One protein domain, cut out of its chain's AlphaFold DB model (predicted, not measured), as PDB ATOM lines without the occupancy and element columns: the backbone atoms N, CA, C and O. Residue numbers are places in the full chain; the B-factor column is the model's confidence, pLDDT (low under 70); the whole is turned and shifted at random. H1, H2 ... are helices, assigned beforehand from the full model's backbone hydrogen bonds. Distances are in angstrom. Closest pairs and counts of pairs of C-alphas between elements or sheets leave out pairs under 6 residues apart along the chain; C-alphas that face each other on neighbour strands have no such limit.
ATOM      1  N   LYS A  66     115.542 117.842 152.825       88.44
ATOM      2  CA  LYS A  66     116.658 116.915 153.048       88.44
ATOM      3  C   LYS A  66     117.718 117.478 153.992       88.44
ATOM      4  O   LYS A  66     118.072 116.826 154.970       88.44
ATOM      5  N   GLU A  67     118.187 118.701 153.748       90.69
ATOM      6  CA  GLU A  67     119.253 119.309 154.554       90.69
ATOM      7  C   GLU A  67     118.822 119.524 156.015       90.69
ATOM      8  O   GLU A  67     119.582 119.296 156.958       90.69
ATOM      9  N   LEU A  68     117.570 119.928 156.224       92.56
ATOM     10  CA  LEU A  68     117.030 120.176 157.555       92.56
ATOM     11  C   LEU A  68     116.823 118.868 158.327       92.56
ATOM     12  O   LEU A  68     117.150 118.798 159.516       92.56
ATOM     13  N   VAL A  69     116.331 117.823 157.658       93.81
ATOM     14  CA  VAL A  69     116.233 116.472 158.227       93.81
ATOM     15  C   VAL A  69     117.620 115.944 158.585       93.81
ATOM     16  O   VAL A  69     117.795 115.433 159.690       93.81
ATOM     17  N   TRP A  70     118.614 116.150 157.721       92.38
ATOM     18  CA  TRP A  70     119.995 115.748 157.982       92.38
ATOM     19  C   TRP A  70     120.573 116.428 159.230       92.38
ATOM     20  O   TRP A  70     121.051 115.751 160.138       92.38
ATOM     21  N   LYS A  71     120.419 117.753 159.362       95.31
ATOM     22  CA  LYS A  71     120.854 118.493 160.564       95.31
ATOM     23  C   LYS A  71     120.155 118.011 161.839       95.31
ATOM     24  O   LYS A  71     120.769 117.948 162.905       95.31
ATOM     25  N   ARG A  72     118.860 117.674 161.767       94.31
ATOM     26  CA  ARG A  72     118.126 117.084 162.906       94.31
ATOM     27  C   ARG A  72     118.670 115.702 163.259       94.31
ATOM     28  O   ARG A  72     118.827 115.406 164.443       94.31
ATOM     29  N   HIS A  73     118.964 114.888 162.250       90.69
ATOM     30  CA  HIS A  73     119.526 113.555 162.414       90.69
ATOM     31  C   HIS A  73     120.905 113.600 163.081       90.69
ATOM     32  O   HIS A  73     121.117 112.918 164.078       90.69
ATOM     33  N   GLU A  74     121.799 114.478 162.627       92.00
ATOM     34  CA  GLU A  74     123.131 114.652 163.215       92.00
ATOM     35  C   GLU A  74     123.059 115.078 164.691       92.00
ATOM     36  O   GLU A  74     123.725 114.505 165.553       92.00
ATOM     37  N   ARG A  75     122.182 116.033 165.029       91.06
ATOM     38  CA  ARG A  75     121.943 116.430 166.429       91.06
ATOM     39  C   ARG A  75     121.440 115.269 167.281       91.06
ATOM     40  O   ARG A  75     121.834 115.138 168.439       91.06
ATOM     41  N   MET A  76     120.558 114.446 166.720       87.81
ATOM     42  CA  MET A  76     120.035 113.258 167.382       87.81
ATOM     43  C   MET A  76     121.160 112.241 167.615       87.81
ATOM     44  O   MET A  76     121.350 111.822 168.756       87.81
ATOM     45  N   ILE A  77     121.992 111.962 166.608       87.94
ATOM     46  CA  ILE A  77     123.176 111.109 166.763       87.94
ATOM     47  C   ILE A  77     124.101 111.646 167.852       87.94
ATOM     48  O   ILE A  77     124.456 110.899 168.756       87.94
ATOM     49  N   ASN A  78     124.441 112.933 167.839       87.38
ATOM     50  CA  ASN A  78     125.345 113.520 168.831       87.38
ATOM     51  C   ASN A  78     124.790 113.435 170.260       87.38
ATOM     52  O   ASN A  78     125.544 113.236 171.215       87.38
ATOM     53  N   ARG A  79     123.465 113.538 170.420       84.75
ATOM     54  CA  ARG A  79     122.795 113.373 171.714       84.75
ATOM     55  C   ARG A  79     122.834 111.925 172.207       84.75
ATOM     56  O   ARG A  79     123.058 111.701 173.393       84.75
ATOM     57  N   PHE A  80     122.612 110.957 171.321       79.19
ATOM     58  CA  PHE A  80     122.542 109.532 171.671       79.19
ATOM     59  C   PHE A  80     123.887 108.789 171.534       79.19
ATOM     60  O   PHE A  80     124.009 107.662 172.011       79.19
ATOM     61  N   GLY A  81     124.914 109.445 170.978       71.00
ATOM     62  CA  GLY A  81     126.278 108.962 170.697       71.00
ATOM     63  C   GLY A  81     127.001 108.312 171.869       71.00
ATOM     64  O   GLY A  81     127.860 107.460 171.680       71.00
ATOM     65  N   LYS A  82     126.641 108.702 173.094       69.12
ATOM     66  CA  LYS A  82     127.292 108.248 174.329       69.12
ATOM     67  C   LYS A  82     126.613 107.030 174.975       69.12
ATOM     68  O   LYS A  82     127.074 106.572 176.015       69.12
ATOM     69  N   GLY A  83     125.513 106.526 174.405       70.00
ATOM     70  CA  GLY A  83     124.731 105.410 174.955       70.00
ATOM     71  C   GLY A  83     124.807 104.122 174.125       70.00
ATOM     72  O   GLY A  83     125.288 104.112 172.998       70.00
ATOM     73  N   LYS A  84     124.263 103.021 174.666       73.81
ATOM     74  CA  LYS A  84     124.147 101.722 173.964       73.81
ATOM     75  C   LYS A  84     123.014 101.661 172.923       73.81
ATOM     76  O   LYS A  84     122.884 100.653 172.236       73.81
ATOM     77  N   PHE A  85     122.247 102.741 172.760       80.94
ATOM     78  CA  PHE A  85     121.026 102.784 171.946       80.94
ATOM     79  C   PHE A  85     121.227 102.340 170.493       80.94
ATOM     80  O   PHE A  85     120.379 101.637 169.958       80.94
ATOM     81  N   PHE A  86     122.350 102.684 169.856       84.00
ATOM     82  CA  PHE A  86     122.610 102.271 168.471       84.00
ATOM     83  C   PHE A  86     122.667 100.754 168.295       84.00
ATOM     84  O   PHE A  86     122.208 100.244 167.278       84.00
ATOM     85  N   SER A  87     123.191 100.029 169.287       86.56
ATOM     86  CA  SER A  87     123.241  98.564 169.249       86.56
ATOM     87  C   SER A  87     121.838  97.962 169.334       86.56
ATOM     88  O   SER A  87     121.513  97.032 168.598       86.56
ATOM     89  N   ASP A  88     120.979  98.536 170.177       89.38
ATOM     90  CA  ASP A  88     119.601  98.075 170.341       89.38
ATOM     91  C   ASP A  88     118.756  98.381 169.097       89.38
ATOM     92  O   ASP A  88     118.070  97.494 168.592       89.38
ATOM     93  N   TYR A  89     118.882  99.585 168.523       89.38
ATOM     94  CA  TYR A  89     118.256  99.918 167.238       89.38
ATOM     95  C   TYR A  89     118.728  98.994 166.113       89.38
ATOM     96  O   TYR A  89     117.912  98.512 165.327       89.38
ATOM     97  N   GLN A  90     120.029  98.696 166.056       90.94
ATOM     98  CA  GLN A  90     120.569  97.788 165.052       90.94
ATOM     99  C   GLN A  90     119.958  96.390 165.169       90.94
ATOM    100  O   GLN A  90     119.628  95.799 164.143       90.94
ATOM    101  N   LYS A  91     119.762  95.864 166.386       94.62
ATOM    102  CA  LYS A  91     119.090  94.570 166.593       94.62
ATOM    103  C   LYS A  91     117.661  94.581 166.063       94.62
ATOM    104  O   LYS A  91     117.308  93.682 165.311       94.62
ATOM    105  N   VAL A  92     116.890  95.629 166.364       94.94
ATOM    106  CA  VAL A  92     115.513  95.778 165.860       94.94
ATOM    107  C   VAL A  92     115.483  95.751 164.331       94.94
ATOM    108  O   VAL A  92     114.670  95.039 163.746       94.94
ATOM    109  N   PHE A  93     116.405  96.454 163.666       94.94
ATOM    110  CA  PHE A  93     116.494  96.408 162.206       94.94
ATOM    111  C   PHE A  93     116.861  95.020 161.672       94.94
ATOM    112  O   PHE A  93     116.315  94.603 160.653       94.94
ATOM    113  N   GLN A  94     117.750  94.282 162.344       96.38
ATOM    114  CA  GLN A  94     118.059  92.905 161.943       96.38
ATOM    115  C   GLN A  94     116.852  91.976 162.107       96.38
ATOM    116  O   GLN A  94     116.585  91.173 161.213       96.38
ATOM    117  N   ASP A  95     116.096  92.112 163.196       97.38
ATOM    118  CA  ASP A  95     114.889  91.321 163.436       97.38
ATOM    119  C   ASP A  95     113.814  91.622 162.388       97.38
ATOM    120  O   ASP A  95     113.255  90.704 161.791       97.38
ATOM    121  N   TRP A  96     113.573  92.899 162.084       97.62
ATOM    122  CA  TRP A  96     112.628  93.301 161.037       97.62
ATOM    123  C   TRP A  96     113.053  92.827 159.654       97.62
ATOM    124  O   TRP A  96     112.208  92.390 158.873       97.62
ATOM    125  N   LYS A  97     114.354  92.858 159.360       96.25
ATOM    126  CA  LYS A  97     114.887  92.308 158.114       96.25
ATOM    127  C   LYS A  97     114.676  90.795 158.045       96.25
ATOM    128  O   LYS A  97     114.280  90.280 157.007       96.25
ATOM    129  N   LYS A  98     114.896  90.075 159.149       96.75
ATOM    130  CA  LYS A  98     114.671  88.623 159.232       96.75
ATOM    131  C   LYS A  98     113.194  88.252 159.082       96.75
ATOM    132  O   LYS A  98     112.885  87.233 158.474       96.75
ATOM    133  N   LEU A  99     112.298  89.079 159.616       97.12
ATOM    134  CA  LEU A  99     110.846  88.949 159.464       97.12
ATOM    135  C   LEU A  99     110.338  89.420 158.093       97.12
ATOM    136  O   LEU A  99     109.136  89.369 157.849       97.12
ATOM    137  N   ASN A 100     111.233  89.872 157.210       94.62
ATOM    138  CA  ASN A 100     110.908  90.393 155.886       94.62
ATOM    139  C   ASN A 100     109.940  91.595 155.919       94.62
ATOM    140  O   ASN A 100     109.157  91.800 154.997       94.62
ATOM    141  N   ILE A 101     109.992  92.383 157.001       97.06
ATOM    142  CA  ILE A 101     109.244  93.641 157.165       97.06
ATOM    143  C   ILE A 101     109.969  94.781 156.442       97.06
ATOM    144  O   ILE A 101     109.333  95.689 155.914       97.06
ATOM    145  N   ILE A 102     111.305  94.739 156.438       96.38
ATOM    146  CA  ILE A 102     112.155  95.712 155.752       96.38
ATOM    147  C   ILE A 102     113.157  95.001 154.849       96.38
ATOM    148  O   ILE A 102     113.646  93.917 155.171       96.38
ATOM    149  N   GLU A 103     113.534  95.667 153.767       94.12
ATOM    150  CA  GLU A 103     114.594  95.232 152.867       94.12
ATOM    151  C   GLU A 103     115.658  96.317 152.709       94.12
ATOM    152  O   GLU A 103     115.462  97.483 153.060       94.12
ATOM    153  N   ARG A 104     116.836  95.916 152.229       91.50
ATOM    154  CA  ARG A 104     117.902  96.870 151.936       91.50
ATOM    155  C   ARG A 104     117.673  97.417 150.534       91.50
ATOM    156  O   ARG A 104     117.596  96.632 149.596       91.50
ATOM    157  N   VAL A 105     117.639  98.741 150.422       90.50
ATOM    158  CA  VAL A 105     117.559  99.432 149.133       90.50
ATOM    159  C   VAL A 105     118.729  98.986 148.241       90.50
ATOM    160  O   VAL A 105     119.871  98.992 148.718       90.50
ATOM    161  N   PRO A 106     118.474  98.574 146.987       92.06
ATOM    162  CA  PRO A 106     119.519  98.185 146.051       92.06
ATOM    163  C   PRO A 106     120.484  99.330 145.725       92.06
ATOM    164  O   PRO A 106     120.086 100.489 145.610       92.06
ATOM    165  N   ASP A 107     121.754  99.000 145.485       88.19
ATOM    166  CA  ASP A 107     122.805 100.012 145.304       88.19
ATOM    167  C   ASP A 107     122.588 100.917 144.075       88.19
ATOM    168  O   ASP A 107     123.021 102.068 144.063       88.19
ATOM    169  N   PHE A 108     121.881 100.437 143.046       87.94
ATOM    170  CA  PHE A 108     121.582 101.225 141.846       87.94
ATOM    171  C   PHE A 108     120.541 102.334 142.081       87.94
ATOM    172  O   PHE A 108     120.461 103.269 141.287       87.94
ATOM    173  N   GLU A 109     119.759 102.257 143.161       84.12
ATOM    174  CA  GLU A 109     118.763 103.276 143.519       84.12
ATOM    175  C   GLU A 109     119.347 104.376 144.409       84.12
ATOM    176  O   GLU A 109     118.801 105.474 144.464       84.12
ATOM    177  N   LEU A 110     120.489 104.120 145.057       75.19
ATOM    178  CA  LEU A 110     121.116 105.053 145.999       75.19
ATOM    179  C   LEU A 110     121.695 106.312 145.332       75.19
ATOM    180  O   LEU A 110     121.899 107.311 146.012       75.19
TER     181      LEU A 110
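Overview. This is residues 66 to 110 of the 113 residues of an uncharacterized protein of Araneus ventricosus (UniProt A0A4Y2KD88). Two helices, H1 and H2, make a corner near their joined ends, and the unnamed tail, residues 99 to 110, folds back from the far end of H2 as the third side of an open U with an empty middle. The printed part has 45 residues with two named helices, H1 then H2, and no named strand; the class is all helix. It is loose, with a radius of gyration of the C-alphas of 13.5 A, and flat, spanning 30 by 27 by 14 A.

Arrangement. H1, residues 66 to 80, is close to H2, residues 85 to 98, but not clearly touching it: their closest C-alphas, those of Phe 80 and Phe 86, are 7.9 A apart. They run opposite ways at a steep tilt of 62 degrees. In H1 and H2 every O i to N i+4 pair is within hydrogen-bond range.

Along the chain. H1 begins at C-alpha 66 (116.658, 116.915, 153.048) and measures 20.9 A. H2 measures 20.1 A and ends at C-alpha 98 (114.671, 88.623, 159.232).

Size, cuts and confidence. The C-alphas farthest apart, those of Lys 82 and Phe 108, are 33.7 A apart. The link from H1 to H2 is tight, and the printed part has no cut. Residues 104 to 110 stand free. Mean pLDDT of the printed part is 89.1, with Lys 82 under 70.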